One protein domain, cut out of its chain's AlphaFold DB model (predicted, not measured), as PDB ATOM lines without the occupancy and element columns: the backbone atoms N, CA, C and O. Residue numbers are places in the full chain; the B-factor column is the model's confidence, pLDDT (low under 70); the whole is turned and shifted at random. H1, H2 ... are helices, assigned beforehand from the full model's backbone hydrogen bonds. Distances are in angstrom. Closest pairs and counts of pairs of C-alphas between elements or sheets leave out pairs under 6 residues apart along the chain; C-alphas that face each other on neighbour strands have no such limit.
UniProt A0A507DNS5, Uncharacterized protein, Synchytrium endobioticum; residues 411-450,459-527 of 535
ATOM      1  N   HIS A 411      92.433   0.956 -28.451       67.81
ATOM      2  CA  HIS A 411      92.023   1.738 -27.289       67.81
ATOM      3  C   HIS A 411      93.153   2.279 -26.401       67.81
ATOM      4  O   HIS A 411      93.021   3.393 -25.917       67.81
ATOM      5  N   ILE A 412      94.249   1.563 -26.131       67.88
ATOM      6  CA  ILE A 412      95.349   2.107 -25.308       67.88
ATOM      7  C   ILE A 412      96.069   3.219 -26.069       67.88
ATOM      8  O   ILE A 412      96.313   4.285 -25.507       67.88
ATOM      9  N   LEU A 413      96.367   2.995 -27.352       69.56
ATOM     10  CA  LEU A 413      96.957   4.021 -28.213       69.56
ATOM     11  C   LEU A 413      96.015   5.217 -28.371       69.56
ATOM     12  O   LEU A 413      96.464   6.354 -28.279       69.56
ATOM     13  N   ASP A 414      94.715   4.976 -28.532       76.50
ATOM     14  CA  ASP A 414      93.699   6.025 -28.604       76.50
ATOM     15  C   ASP A 414      93.570   6.797 -27.286       76.50
ATOM     16  O   ASP A 414      93.490   8.022 -27.295       76.50
ATOM     17  N   ARG A 415      93.674   6.118 -26.137       79.88
ATOM     18  CA  ARG A 415      93.716   6.762 -24.817       79.88
ATOM     19  C   ARG A 415      94.967   7.609 -24.637       79.88
ATOM     20  O   ARG A 415      94.865   8.724 -24.140       79.88
ATOM     21  N   ILE A 416      96.134   7.130 -25.068       75.62
ATOM     22  CA  ILE A 416      97.369   7.927 -25.057       75.62
ATOM     23  C   ILE A 416      97.219   9.130 -25.990       75.62
ATOM     24  O   ILE A 416      97.553  10.244 -25.596       75.62
ATOM     25  N   ASN A 417      96.682   8.948 -27.197       77.69
ATOM     26  CA  ASN A 417      96.465  10.034 -28.153       77.69
ATOM     27  C   ASN A 417      95.457  11.058 -27.625       77.69
ATOM     28  O   ASN A 417      95.658  12.258 -27.772       77.69
ATOM     29  N   THR A 418      94.398  10.599 -26.969       81.88
ATOM     30  CA  THR A 418      93.390  11.448 -26.341       81.88
ATOM     31  C   THR A 418      93.971  12.199 -25.151       81.88
ATOM     32  O   THR A 418      93.815  13.413 -25.076       81.88
ATOM     33  N   ALA A 419      94.715  11.524 -24.270       81.06
ATOM     34  CA  ALA A 419      95.456  12.173 -23.189       81.06
ATOM     35  C   ALA A 419      96.462  13.198 -23.735       81.06
ATOM     36  O   ALA A 419      96.593  14.273 -23.167       81.06
ATOM     37  N   THR A 420      97.114  12.902 -24.865       78.50
ATOM     38  CA  THR A 420      98.025  13.825 -25.562       78.50
ATOM     39  C   THR A 420      97.269  15.055 -26.065       78.50
ATOM     40  O   THR A 420      97.675  16.176 -25.787       78.50
ATOM     41  N   LYS A 421      96.130  14.873 -26.745       80.38
ATOM     42  CA  LYS A 421      95.274  15.981 -27.203       80.38
ATOM     43  C   LYS A 421      94.788  16.836 -26.030       80.38
ATOM     44  O   LYS A 421      94.912  18.055 -26.076       80.38
ATOM     45  N   LEU A 422      94.306  16.215 -24.953       81.56
ATOM     46  CA  LEU A 422      93.903  16.923 -23.736       81.56
ATOM     47  C   LEU A 422      95.081  17.702 -23.138       81.56
ATOM     48  O   LEU A 422      94.950  18.893 -22.871       81.56
ATOM     49  N   ALA A 423      96.253  17.079 -23.022       79.56
ATOM     50  CA  ALA A 423      97.461  17.732 -22.532       79.56
ATOM     51  C   ALA A 423      97.869  18.939 -23.394       79.56
ATOM     52  O   ALA A 423      98.238  19.964 -22.833       79.56
ATOM     53  N   THR A 424      97.727  18.881 -24.727       79.06
ATOM     54  CA  THR A 424      98.015  20.042 -25.600       79.06
ATOM     55  C   THR A 424      97.075  21.230 -25.383       79.06
ATOM     56  O   THR A 424      97.444  22.354 -25.703       79.06
ATOM     57  N   THR A 425      95.876  21.007 -24.835       79.81
ATOM     58  CA  THR A 425      94.931  22.091 -24.502       79.81
ATOM     59  C   THR A 425      95.161  22.683 -23.110       79.81
ATOM     60  O   THR A 425      94.623  23.741 -22.785       79.81
ATOM     61  N   ILE A 426      95.962  22.014 -22.278       79.12
ATOM     62  CA  ILE A 426      96.219  22.416 -20.901       79.12
ATOM     63  C   ILE A 426      97.458  23.314 -20.863       79.12
ATOM     64  O   ILE A 426      98.592  22.850 -20.908       79.12
ATOM     65  N   ASN A 427      97.227  24.616 -20.700       74.44
ATOM     66  CA  ASN A 427      98.292  25.609 -20.506       74.44
ATOM     67  C   ASN A 427      98.723  25.754 -19.030       74.44
ATOM     68  O   ASN A 427      99.602  26.551 -18.712       74.44
ATOM     69  N   GLN A 428      98.083  25.021 -18.116       73.25
ATOM     70  CA  GLN A 428      98.325  25.099 -16.672       73.25
ATOM     71  C   GLN A 428      99.355  24.058 -16.208       73.25
ATOM     72  O   GLN A 428      99.574  23.037 -16.859       73.25
ATOM     73  N   ASN A 429      99.970  24.285 -15.040       63.72
ATOM     74  CA  ASN A 429     100.845  23.293 -14.413       63.72
ATOM     75  C   ASN A 429     100.054  22.000 -14.144       63.72
ATOM     76  O   ASN A 429      98.998  22.081 -13.520       63.72
ATOM     77  N   PRO A 430     100.559  20.801 -14.478       64.75
ATOM     78  CA  PRO A 430      99.904  19.555 -14.078       64.75
ATOM     79  C   PRO A 430      99.664  19.447 -12.563       64.75
ATOM     80  O   PRO A 430      98.709  18.805 -12.138       64.75
ATOM     81  N   GLY A 431     100.496  20.097 -11.738       63.38
ATOM     82  CA  GLY A 431     100.295  20.173 -10.288       63.38
ATOM     83  C   GLY A 431      99.138  21.072  -9.828       63.38
ATOM     84  O   GLY A 431      98.738  20.964  -8.674       63.38
ATOM     85  N   THR A 432      98.605  21.944 -10.691       71.38
ATOM     86  CA  THR A 432      97.477  22.846 -10.383       71.38
ATOM     87  C   THR A 432      96.164  22.399 -11.020       71.38
ATOM     88  O   THR A 432      95.160  23.091 -10.880       71.38
ATOM     89  N   LEU A 433      96.163  21.273 -11.735       75.38
ATOM     90  CA  LEU A 433      94.961  20.746 -12.370       75.38
ATOM     91  C   LEU A 433      93.953  20.271 -11.327       75.38
ATOM     92  O   LEU A 433      94.317  19.705 -10.293       75.38
ATOM     93  N   ASP A 434      92.672  20.483 -11.619       79.50
ATOM     94  CA  ASP A 434      91.601  19.952 -10.793       79.50
ATOM     95  C   ASP A 434      91.548  18.415 -10.883       79.50
ATOM     96  O   ASP A 434      92.114  17.768 -11.774       79.50
ATOM     97  N   ALA A 435      90.870  17.793  -9.916       73.25
ATOM     98  CA  ALA A 435      90.773  16.336  -9.856       73.25
ATOM     99  C   ALA A 435      90.109  15.745 -11.115       73.25
ATOM    100  O   ALA A 435      90.408  14.606 -11.484       73.25
ATOM    101  N   LEU A 436      89.232  16.506 -11.781       78.38
ATOM    102  CA  LEU A 436      88.542  16.080 -12.992       78.38
ATOM    103  C   LEU A 436      89.473  16.076 -14.209       78.38
ATOM    104  O   LEU A 436      89.540  15.053 -14.887       78.38
ATOM    105  N   ALA A 437      90.228  17.146 -14.458       80.69
ATOM    106  CA  ALA A 437      91.214  17.218 -15.535       80.69
ATOM    107  C   ALA A 437      92.330  16.192 -15.325       80.69
ATOM    108  O   ALA A 437      92.703  15.490 -16.265       80.69
ATOM    109  N   LEU A 438      92.799  16.007 -14.083       78.44
ATOM    110  CA  LEU A 438      93.728  14.922 -13.748       78.44
ATOM    111  C   LEU A 438      93.125  13.554 -14.061       78.44
ATOM    112  O   LEU A 438      93.797  12.702 -14.641       78.44
ATOM    113  N   LYS A 439      91.853  13.327 -13.715       80.44
ATOM    114  CA  LYS A 439      91.154  12.079 -14.035       80.44
ATOM    115  C   LYS A 439      91.018  11.883 -15.545       80.44
ATOM    116  O   LYS A 439      91.281  10.775 -15.991       80.44
ATOM    117  N   GLN A 440      90.665  12.912 -16.312       82.50
ATOM    118  CA  GLN A 440      90.535  12.856 -17.774       82.50
ATOM    119  C   GLN A 440      91.876  12.584 -18.466       82.50
ATOM    120  O   GLN A 440      91.952  11.714 -19.333       82.50
ATOM    121  N   LEU A 441      92.950  13.254 -18.035       82.25
ATOM    122  CA  LEU A 441      94.313  12.965 -18.488       82.25
ATOM    123  C   LEU A 441      94.698  11.519 -18.173       82.25
ATOM    124  O   LEU A 441      95.181  10.795 -19.038       82.25
ATOM    125  N   ASN A 442      94.442  11.072 -16.945       78.31
ATOM    126  CA  ASN A 442      94.770   9.724 -16.497       78.31
ATOM    127  C   ASN A 442      93.997   8.636 -17.229       78.31
ATOM    128  O   ASN A 442      94.536   7.578 -17.556       78.31
ATOM    129  N   THR A 443      92.710   8.861 -17.463       80.12
ATOM    130  CA  THR A 443      91.916   7.912 -18.219       80.12
ATOM    131  C   THR A 443      92.245   7.998 -19.696       80.12
ATOM    132  O   THR A 443      92.068   6.991 -20.365       80.12
ATOM    133  N   GLY A 444      92.732   9.122 -20.226       78.81
ATOM    134  CA  GLY A 444      92.812   9.320 -21.672       78.81
ATOM    135  C   GLY A 444      91.440   9.167 -22.330       78.81
ATOM    136  O   GLY A 444      91.338   8.719 -23.463       78.81
ATOM    137  N   LEU A 445      90.374   9.448 -21.581       76.94
ATOM    138  CA  LEU A 445      89.005   9.418 -22.064       76.94
ATOM    139  C   LEU A 445      88.495  10.850 -21.991       76.94
ATOM    140  O   LEU A 445      88.418  11.416 -20.898       76.94
ATOM    141  N   ILE A 446      88.108  11.413 -23.137       61.09
ATOM    142  CA  ILE A 446      87.173  12.535 -23.133       61.09
ATOM    143  C   ILE A 446      85.919  11.963 -22.481       61.09
ATOM    144  O   ILE A 446      85.380  10.964 -22.963       61.09
ATOM    145  N   GLN A 447      85.501  12.511 -21.339       55.38
ATOM    146  CA  GLN A 447      84.199  12.143 -20.806       55.38
ATOM    147  C   GLN A 447      83.184  12.506 -21.882       55.38
ATOM    148  O   GLN A 447      82.921  13.684 -22.116       55.38
ATOM    149  N   HIS A 448      82.655  11.494 -22.568       45.06
ATOM    150  CA  HIS A 448      81.450  11.676 -23.346       45.06
ATOM    151  C   HIS A 448      80.431  12.265 -22.380       45.06
ATOM    152  O   HIS A 448      80.145  11.657 -21.342       45.06
ATOM    153  N   ILE A 449      79.930  13.460 -22.706       50.16
ATOM    154  CA  ILE A 449      78.699  13.972 -22.112       50.16
ATOM    155  C   ILE A 449      77.730  12.794 -22.202       50.16
ATOM    156  O   ILE A 449      77.554  12.272 -23.311       50.16
ATOM    157  N   PRO A 450      77.228  12.267 -21.072       44.28
ATOM    158  CA  PRO A 450      76.406  11.076 -21.120       44.28
ATOM    159  C   PRO A 450      75.252  11.378 -22.070       44.28
ATOM    160  O   PRO A 450      74.515  12.342 -21.858       44.28
ATOM    161  N   ASP A 459      70.524   4.958 -10.738       69.06
ATOM    162  CA  ASP A 459      70.344   6.413 -10.689       69.06
ATOM    163  C   ASP A 459      69.343   6.807  -9.592       69.06
ATOM    164  O   ASP A 459      69.543   7.816  -8.922       69.06
ATOM    165  N   GLN A 460      68.332   5.967  -9.327       74.88
ATOM    166  CA  GLN A 460      67.448   6.130  -8.163       74.88
ATOM    167  C   GLN A 460      68.227   5.976  -6.852       74.88
ATOM    168  O   GLN A 460      68.112   6.826  -5.976       74.88
ATOM    169  N   THR A 461      69.105   4.973  -6.751       76.00
ATOM    170  CA  THR A 461      69.970   4.802  -5.572       76.00
ATOM    171  C   THR A 461      70.937   5.974  -5.390       76.00
ATOM    172  O   THR A 461      71.212   6.380  -4.265       76.00
ATOM    173  N   ILE A 462      71.470   6.548  -6.475       70.62
ATOM    174  CA  ILE A 462      72.320   7.747  -6.390       70.62
ATOM    175  C   ILE A 462      71.505   8.944  -5.890       70.62
ATOM    176  O   ILE A 462      71.976   9.643  -5.001       70.62
ATOM    177  N   ALA A 463      70.282   9.142  -6.391       79.12
ATOM    178  CA  ALA A 463      69.398  10.205  -5.917       79.12
ATOM    179  C   ALA A 463      69.027  10.032  -4.431       79.12
ATOM    180  O   ALA A 463      69.028  11.003  -3.676       79.12
ATOM    181  N   GLU A 464      68.776   8.801  -3.981       84.81
ATOM    182  CA  GLU A 464      68.565   8.481  -2.562       84.81
ATOM    183  C   GLU A 464      69.795   8.821  -1.711       84.81
ATOM    184  O   GLU A 464      69.668   9.471  -0.673       84.81
ATOM    185  N   LEU A 465      70.994   8.465  -2.182       77.75
ATOM    186  CA  LEU A 465      72.253   8.796  -1.511       77.75
ATOM    187  C   LEU A 465      72.538  10.306  -1.503       77.75
ATOM    188  O   LEU A 465      73.112  10.810  -0.538       77.75
ATOM    189  N   GLU A 466      72.151  11.044  -2.543       84.12
ATOM    190  CA  GLU A 466      72.250  12.508  -2.583       84.12
ATOM    191  C   GLU A 466      71.283  13.162  -1.589       84.12
ATOM    192  O   GLU A 466      71.678  14.078  -0.864       84.12
ATOM    193  N   MET A 467      70.055  12.646  -1.470       87.44
ATOM    194  CA  MET A 467      69.108  13.093  -0.445       87.44
ATOM    195  C   MET A 467      69.623  12.805   0.970       87.44
ATOM    196  O   MET A 467      69.533  13.668   1.846       87.44
ATOM    197  N   GLU A 468      70.195  11.622   1.201       85.75
ATOM    198  CA  GLU A 468      70.804  11.260   2.484       85.75
ATOM    199  C   GLU A 468      72.024  12.143   2.791       85.75
ATOM    200  O   GLU A 468      72.196  12.616   3.919       85.75
ATOM    201  N   TYR A 469      72.836  12.440   1.775       85.31
ATOM    202  CA  TYR A 469      73.970  13.350   1.885       85.31
ATOM    203  C   TYR A 469      73.530  14.765   2.268       85.31
ATOM    204  O   TYR A 469      74.051  15.334   3.230       85.31
ATOM    205  N   ASP A 470      72.541  15.327   1.577       88.44
ATOM    206  CA  ASP A 470      72.018  16.656   1.884       88.44
ATOM    207  C   ASP A 470      71.348  16.696   3.267       88.44
ATOM    208  O   ASP A 470      71.481  17.687   3.995       88.44
ATOM    209  N   ALA A 471      70.689  15.612   3.689       90.31
ATOM    210  CA  ALA A 471      70.169  15.472   5.046       90.31
ATOM    211  C   ALA A 471      71.298  15.463   6.094       90.31
ATOM    212  O   ALA A 471      71.202  16.148   7.118       90.31
ATOM    213  N   ALA A 472      72.403  14.759   5.830       85.00
ATOM    214  CA  ALA A 472      73.578  14.743   6.697       85.00
ATOM    215  C   ALA A 472      74.258  16.121   6.781       85.00
ATOM    216  O   ALA A 472      74.621  16.560   7.877       85.00
ATOM    217  N   VAL A 473      74.374  16.842   5.658       89.94
ATOM    218  CA  VAL A 473      74.893  18.221   5.622       89.94
ATOM    219  C   VAL A 473      73.998  19.153   6.441       89.94
ATOM    220  O   VAL A 473      74.513  19.906   7.266       89.94
ATOM    221  N   LYS A 474      72.669  19.074   6.286       94.00
ATOM    222  CA  LYS A 474      71.709  19.866   7.080       94.00
ATOM    223  C   LYS A 474      71.835  19.580   8.578       94.00
ATOM    224  O   LYS A 474      71.924  20.516   9.371       94.00
ATOM    225  N   LYS A 475      71.912  18.302   8.963       92.31
ATOM    226  CA  LYS A 475      72.085  17.883  10.363       92.31
ATOM    227  C   LYS A 475      73.390  18.415  10.957       92.31
ATOM    228  O   LYS A 475      73.420  18.849  12.107       92.31
ATOM    229  N   ARG A 476      74.471  18.410  10.172       85.31
ATOM    230  CA  ARG A 476      75.774  18.942  10.585       85.31
ATOM    231  C   ARG A 476      75.770  20.465  10.698       85.31
ATOM    232  O   ARG A 476      76.263  20.981  11.694       85.31
ATOM    233  N   ALA A 477      75.164  21.165   9.738       94.56
ATOM    234  CA  ALA A 477      74.994  22.617   9.769       94.56
ATOM    235  C   ALA A 477      74.245  23.066  11.035       94.56
ATOM    236  O   ALA A 477      74.721  23.946  11.750       94.56
ATOM    237  N   GLN A 478      73.138  22.390  11.368       93.56
ATOM    238  CA  GLN A 478      72.373  22.645  12.593       93.56
ATOM    239  C   GLN A 478      73.182  22.353  13.861       93.56
ATOM    240  O   GLN A 478      73.192  23.165  14.780       93.56
ATOM    241  N   LYS A 479      73.884  21.213  13.911       94.12
ATOM    242  CA  LYS A 479      74.684  20.812  15.079       94.12
ATOM    243  C   LYS A 479      75.862  21.754  15.344       94.12
ATOM    244  O   LYS A 479      76.199  21.992  16.497       94.12
ATOM    245  N   GLU A 480      76.514  22.237  14.291       91.94
ATOM    246  CA  GLU A 480      77.730  23.056  14.385       91.94
ATOM    247  C   GLU A 480      77.448  24.568  14.325       91.94
ATOM    248  O   GLU A 480      78.387  25.355  14.405       91.94
ATOM    249  N   GLY A 481      76.183  24.989  14.173       94.88
ATOM    250  CA  GLY A 481      75.808  26.402  14.036       94.88
ATOM    251  C   GLY A 481      76.377  27.071  12.779       94.88
ATOM    252  O   GLY A 481      76.573  28.283  12.755       94.88
ATOM    253  N   LYS A 482      76.684  26.285  11.741       92.81
ATOM    254  CA  LYS A 482      77.309  26.749  10.495       92.81
ATOM    255  C   LYS A 482      76.274  26.953   9.401       92.81
ATOM    256  O   LYS A 482      75.222  26.313   9.396       92.81
ATOM    257  N   SER A 483      76.603  27.789   8.416       95.31
ATOM    258  CA  SER A 483      75.783  27.857   7.207       95.31
ATOM    259  C   SER A 483      75.825  26.519   6.455       95.31
ATOM    260  O   SER A 483      76.808  25.775   6.506       95.31
ATOM    261  N   LEU A 484      74.759  26.214   5.713       89.44
ATOM    262  CA  LEU A 484      74.667  25.012   4.874       89.44
ATOM    263  C   LEU A 484      75.844  24.900   3.887       89.44
ATOM    264  O   LEU A 484      76.365  23.809   3.663       89.44
ATOM    265  N   GLN A 485      76.304  26.035   3.349       89.81
ATOM    266  CA  GLN A 485      77.462  26.107   2.454       89.81
ATOM    267  C   GLN A 485      78.777  25.778   3.177       89.81
ATOM    268  O   GLN A 485      79.589  25.030   2.638       89.81
ATOM    269  N   GLN A 486      78.967  26.269   4.408       87.50
ATOM    270  CA  GLN A 486      80.148  25.958   5.224       87.50
ATOM    271  C   GLN A 486      80.183  24.479   5.631       87.50
ATOM    272  O   GLN A 486      81.209  23.826   5.474       87.50
ATOM    273  N   ALA A 487      79.055  23.914   6.073       87.25
ATOM    274  CA  ALA A 487      78.976  22.498   6.435       87.25
ATOM    275  C   ALA A 487      79.222  21.569   5.232       87.25
ATOM    276  O   ALA A 487      79.864  20.525   5.377       87.25
ATOM    277  N   LYS A 488      78.746  21.957   4.038       90.19
ATOM    278  CA  LYS A 488      79.019  21.241   2.785       90.19
ATOM    279  C   LYS A 488      80.502  21.321   2.414       90.19
ATOM    280  O   LYS A 488      81.094  20.294   2.100       90.19
ATOM    281  N   ALA A 489      81.115  22.501   2.521       82.56
ATOM    282  CA  ALA A 489      82.543  22.688   2.269       82.56
ATOM    283  C   ALA A 489      83.422  21.875   3.237       82.56
ATOM    284  O   ALA A 489      84.372  21.241   2.794       82.56
ATOM    285  N   ASP A 490      83.073  21.811   4.524       79.00
ATOM    286  CA  ASP A 490      83.806  21.023   5.525       79.00
ATOM    287  C   ASP A 490      83.703  19.509   5.281       79.00
ATOM    288  O   ASP A 490      84.653  18.758   5.522       79.00
ATOM    289  N   LEU A 491      82.546  19.035   4.810       79.19
ATOM    290  CA  LEU A 491      82.331  17.623   4.492       79.19
ATOM    291  C   LEU A 491      83.033  17.222   3.186       79.19
ATOM    292  O   LEU A 491      83.640  16.152   3.126       79.19
ATOM    293  N   GLU A 492      83.026  18.091   2.174       76.81
ATOM    294  CA  GLU A 492      83.817  17.911   0.950       76.81
ATOM    295  C   GLU A 492      85.326  18.024   1.218       76.81
ATOM    296  O   GLU A 492      86.097  17.235   0.678       76.81
ATOM    297  N   ALA A 493      85.763  18.912   2.117       70.88
ATOM    298  CA  ALA A 493      87.152  18.987   2.578       70.88
ATOM    299  C   ALA A 493      87.580  17.712   3.330       70.88
ATOM    300  O   ALA A 493      88.716  17.252   3.216       70.88
ATOM    301  N   TRP A 494      86.661  17.091   4.075       70.81
ATOM    302  CA  TRP A 494      86.905  15.796   4.707       70.81
ATOM    303  C   TRP A 494      87.029  14.661   3.679       70.81
ATOM    304  O   TRP A 494      87.927  13.828   3.802       70.81
ATOM    305  N   LYS A 495      86.199  14.659   2.626       59.53
ATOM    306  CA  LYS A 495      86.315  13.705   1.508       59.53
ATOM    307  C   LYS A 495      87.573  13.937   0.665       59.53
ATOM    308  O   LYS A 495      88.188  12.971   0.230       59.53
ATOM    309  N   SER A 496      87.991  15.183   0.448       52.53
ATOM    310  CA  SER A 496      89.180  15.510  -0.355       52.53
ATOM    311  C   SER A 496      90.504  15.220   0.366       52.53
ATOM    312  O   SER A 496      91.527  15.031  -0.291       52.53
ATOM    313  N   ASN A 497      90.481  15.042   1.694       50.91
ATOM    314  CA  ASN A 497      91.590  14.447   2.450       50.91
ATOM    315  C   ASN A 497      91.815  12.950   2.129       50.91
ATOM    316  O   ASN A 497      92.807  12.355   2.567       50.91
ATOM    317  N   VAL A 498      90.950  12.321   1.323       50.78
ATOM    318  CA  VAL A 498      91.179  10.985   0.762       50.78
ATOM    319  C   VAL A 498      92.139  11.098  -0.426       50.78
ATOM    320  O   VAL A 498      91.733  11.396  -1.540       50.78
ATOM    321  N   LYS A 499      93.428  10.843  -0.154       48.75
ATOM    322  CA  LYS A 499      94.541  10.580  -1.097       48.75
ATOM    323  C   LYS A 499      94.448  11.315  -2.452       48.75
ATOM    324  O   LYS A 499      93.757  10.873  -3.370       48.75
ATOM    325  N   LEU A 500      95.283  12.348  -2.614       47.81
ATOM    326  CA  LEU A 500      95.564  13.011  -3.897       47.81
ATOM    327  C   LEU A 500      95.637  11.995  -5.051       47.81
ATOM    328  O   LEU A 500      96.416  11.034  -5.002       47.81
ATOM    329  N   HIS A 501      94.799  12.197  -6.069       52.38
ATOM    330  CA  HIS A 501      94.743  11.327  -7.239       52.38
ATOM    331  C   HIS A 501      96.071  11.429  -8.001       52.38
ATOM    332  O   HIS A 501      96.501  12.513  -8.386       52.38
ATOM    333  N   ARG A 502      96.758  10.295  -8.171       60.22
ATOM    334  CA  ARG A 502      98.082  10.231  -8.812       60.22
ATOM    335  C   ARG A 502      97.948  10.250 -10.328       60.22
ATOM    336  O   ARG A 502      96.985   9.695 -10.857       60.22
ATOM    337  N   LEU A 503      98.926  10.829 -11.024       63.78
ATOM    338  CA  LEU A 503      99.023  10.678 -12.473       63.78
ATOM    339  C   LEU A 503      99.287   9.193 -12.805       63.78
ATOM    340  O   LEU A 503     100.163   8.566 -12.213       63.78
ATOM    341  N   THR A 504      98.499   8.615 -13.703       74.62
ATOM    342  CA  THR A 504      98.668   7.243 -14.206       74.62
ATOM    343  C   THR A 504      99.675   7.223 -15.356       74.62
ATOM    344  O   THR A 504      99.985   8.269 -15.925       74.62
ATOM    345  N   VAL A 505     100.141   6.034 -15.753       70.19
ATOM    346  CA  VAL A 505     101.075   5.857 -16.884       70.19
ATOM    347  C   VAL A 505     100.537   6.486 -18.180       70.19
ATOM    348  O   VAL A 505     101.287   7.133 -18.900       70.19
ATOM    349  N   VAL A 506      99.231   6.359 -18.454       72.19
ATOM    350  CA  VAL A 506      98.590   6.931 -19.656       72.19
ATOM    351  C   VAL A 506      98.593   8.461 -19.615       72.19
ATOM    352  O   VAL A 506      98.979   9.094 -20.596       72.19
ATOM    353  N   GLY A 507      98.219   9.050 -18.473       71.50
ATOM    354  CA  GLY A 507      98.232  10.506 -18.294       71.50
ATOM    355  C   GLY A 507      99.640  11.093 -18.373       71.50
ATOM    356  O   GLY A 507      99.843  12.113 -19.028       71.50
ATOM    357  N   ALA A 508     100.626  10.413 -17.781       73.81
ATOM    358  CA  ALA A 508     102.030  10.801 -17.878       73.81
ATOM    359  C   ALA A 508     102.541  10.751 -19.324       73.81
ATOM    360  O   ALA A 508     103.096  11.734 -19.807       73.81
ATOM    361  N   ALA A 509     102.290   9.649 -20.038       71.75
ATOM    362  CA  ALA A 509     102.696   9.499 -21.434       71.75
ATOM    363  C   ALA A 509     102.056  10.559 -22.351       71.75
ATOM    364  O   ALA A 509     102.728  11.091 -23.233       71.75
ATOM    365  N   GLY A 510     100.778  10.894 -22.129       71.25
ATOM    366  CA  GLY A 510     100.088  11.950 -22.875       71.25
ATOM    367  C   GLY A 510     100.708  13.336 -22.664       71.25
ATOM    368  O   GLY A 510     100.933  14.060 -23.632       71.25
ATOM    369  N   MET A 511     101.046  13.676 -21.416       72.75
ATOM    370  CA  MET A 511     101.712  14.940 -21.075       72.75
ATOM    371  C   MET A 511     103.097  15.061 -21.723       72.75
ATOM    372  O   MET A 511     103.404  16.109 -22.289       72.75
ATOM    373  N   VAL A 512     103.910  13.997 -21.683       73.38
ATOM    374  CA  VAL A 512     105.250  13.980 -22.302       73.38
ATOM    375  C   VAL A 512     105.148  14.177 -23.819       73.38
ATOM    376  O   VAL A 512     105.760  15.100 -24.355       73.38
ATOM    377  N   ARG A 513     104.284  13.411 -24.505       71.75
ATOM    378  CA  ARG A 513     104.088  13.514 -25.965       71.75
ATOM    379  C   ARG A 513     103.620  14.893 -26.425       71.75
ATOM    380  O   ARG A 513     104.107  15.400 -27.434       71.75
ATOM    381  N   ALA A 514     102.663  15.482 -25.705       69.00
ATOM    382  CA  ALA A 514     102.116  16.798 -26.027       69.00
ATOM    383  C   ALA A 514     103.209  17.867 -25.988       69.00
ATOM    384  O   ALA A 514     103.302  18.710 -26.878       69.00
ATOM    385  N   ARG A 515     104.072  17.782 -24.974       65.56
ATOM    386  CA  ARG A 515     105.209  18.681 -24.803       65.56
ATOM    387  C   ARG A 515     106.283  18.489 -25.875       65.56
ATOM    388  O   ARG A 515     106.843  19.479 -26.328       65.56
ATOM    389  N   GLU A 516     106.587  17.253 -26.262       64.94
ATOM    390  CA  GLU A 516     107.614  16.958 -27.272       64.94
ATOM    391  C   GLU A 516     107.196  17.374 -28.693       64.94
ATOM    392  O   GLU A 516     107.955  17.203 -29.645       64.94
ATOM    393  N   GLY A 517     105.991  17.930 -28.866       61.56
ATOM    394  CA  GLY A 517     105.508  18.394 -30.163       61.56
ATOM    395  C   GLY A 517     105.227  17.252 -31.141       61.56
ATOM    396  O   GLY A 517     105.144  17.487 -32.348       61.56
ATOM    397  N   ILE A 518     105.064  16.020 -30.644       61.66
ATOM    398  CA  ILE A 518     104.763  14.846 -31.466       61.66
ATOM    399  C   ILE A 518     103.318  14.975 -31.971       61.66
ATOM    400  O   ILE A 518     102.354  14.580 -31.312       61.66
ATOM    401  N   LYS A 519     103.159  15.574 -33.157       46.62
ATOM    402  CA  LYS A 519     101.868  15.764 -33.829       46.62
ATOM    403  C   LYS A 519     101.343  14.438 -34.381       46.62
ATOM    404  O   LYS A 519     101.558  14.136 -35.546       46.62
ATOM    405  N   GLY A 520     100.604  13.703 -33.550       48.44
ATOM    406  CA  GLY A 520      99.637  12.682 -33.965       48.44
ATOM    407  C   GLY A 520     100.194  11.422 -34.650       48.44
ATOM    408  O   GLY A 520     101.215  11.414 -35.328       48.44
ATOM    409  N   ALA A 521      99.464  10.319 -34.498       45.78
ATOM    410  CA  ALA A 521      99.791   9.025 -35.093       45.78
ATOM    411  C   ALA A 521      99.642   8.977 -36.627       45.78
ATOM    412  O   ALA A 521      99.940   7.941 -37.212       45.78
ATOM    413  N   ASP A 522      99.220  10.049 -37.302       50.84
ATOM    414  CA  ASP A 522      99.085  10.042 -38.765       50.84
ATOM    415  C   ASP A 522     100.454   9.911 -39.457       50.84
ATOM    416  O   ASP A 522     100.567   9.237 -40.480       50.84
ATOM    417  N   ALA A 523     101.529  10.412 -38.833       49.25
ATOM    418  CA  ALA A 523     102.903  10.192 -39.292       49.25
ATOM    419  C   ALA A 523     103.437   8.770 -38.994       49.25
ATOM    420  O   ALA A 523     104.316   8.281 -39.706       49.25
ATOM    421  N   GLU A 524     102.913   8.082 -37.971       47.12
ATOM    422  CA  GLU A 524     103.272   6.685 -37.661       47.12
ATOM    423  C   GLU A 524     102.411   5.665 -38.424       47.12
ATOM    424  O   GLU A 524     102.931   4.622 -38.809       47.12
ATOM    425  N   ARG A 525     101.142   5.974 -38.732       48.81
ATOM    426  CA  ARG A 525     100.283   5.181 -39.635       48.81
ATOM    427  C   ARG A 525     100.733   5.261 -41.093       48.81
ATOM    428  O   ARG A 525     100.506   4.313 -41.837       48.81
ATOM    429  N   ALA A 526     101.377   6.359 -41.501       49.22
ATOM    430  CA  ALA A 526     101.943   6.509 -42.843       49.22
ATOM    431  C   ALA A 526     103.231   5.692 -43.064       49.22
ATOM    432  O   ALA A 526     103.632   5.476 -44.210       49.22
ATOM    433  N   LYS A 527     103.875   5.187 -42.001       44.38
ATOM    434  CA  LYS A 527     104.923   4.173 -42.148       44.38
ATOM    435  C   LYS A 527     104.228   2.848 -42.432       44.38
ATOM    436  O   LYS A 527     103.662   2.248 -41.523       44.38
TER     437      LYS A 527
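Overview. This is residues 411 to 450 and 459 to 527 of the 535 residues of an uncharacterized protein of Synchytrium endobioticum (UniProt A0A507DNS5). Two separate groups of helices are joined by a thin stretch: H1, H2 and H5 make a small crossed cluster, while H3 and H4 meet near their ends as a V some way off. Residues 497 to 504 run between the groups, and two parts stick out, residues 459 to 468 of H3 and residues 522 to 527 with short H6. The printed part has 109 residues with six named helices, H1 to H6 in chain order, and no named strand; the class is all helix. It is only just loose, close to extended, with a radius of gyration of the C-alphas of 19.5 A and spans of 66 by 31 by 19 A.

Arrangement. H1, residues 411 to 425, and H2, residues 435 to 443, form a helical hairpin. They touch, closest at the C-alphas of Ala 419 and Leu 441, 4.9 A apart, and run opposite ways at a steep tilt of 40 degrees. H3, residues 459 to 480, touches H4, residues 484 to 496, with residues 473 to 477 alone; the C-alphas of Ala 477 and Ala 487 are closest, at 5.2 A, and the tilt is steep, 66 degrees. H5, residues 505 to 515, touches H1, closest at the C-alphas of Thr 420 and Gly 510, 3.9 A, at a steep tilt of 47 degrees, the same way. H5 also touches H2, about perpendicular at 85 degrees, closest at the C-alphas of Asn 442 and Gly 507, 4.0 A. H6, residues 522 to 525, touches no helix. Every O i to N i+4 pair is within hydrogen-bond range in H1 to H5; H6 is too short for one.

Along the chain. H1 begins at C-alpha 411 (92.023, 1.738, -27.289) and is 20.7 A long. H3 is 31.0 A, ending at C-alpha 480 (77.730, 23.056, 14.385), and H4 is 18.1 A. H6 ends at C-alpha 525 (100.283, 5.181, -39.635).

Size, cuts and confidence. The C-alphas of Gly 481 and Lys 527 are farthest apart, 67.1 A. Residues 451 to 458 are not printed, and C-alphas 450 and 459 are 12.9 A apart across the cut. Of the links printed whole, H3 to H4 is tight and the others are short. The mean pLDDT of the printed part is 73.0; residues under 70 include 495 to 503 and 514 to 527.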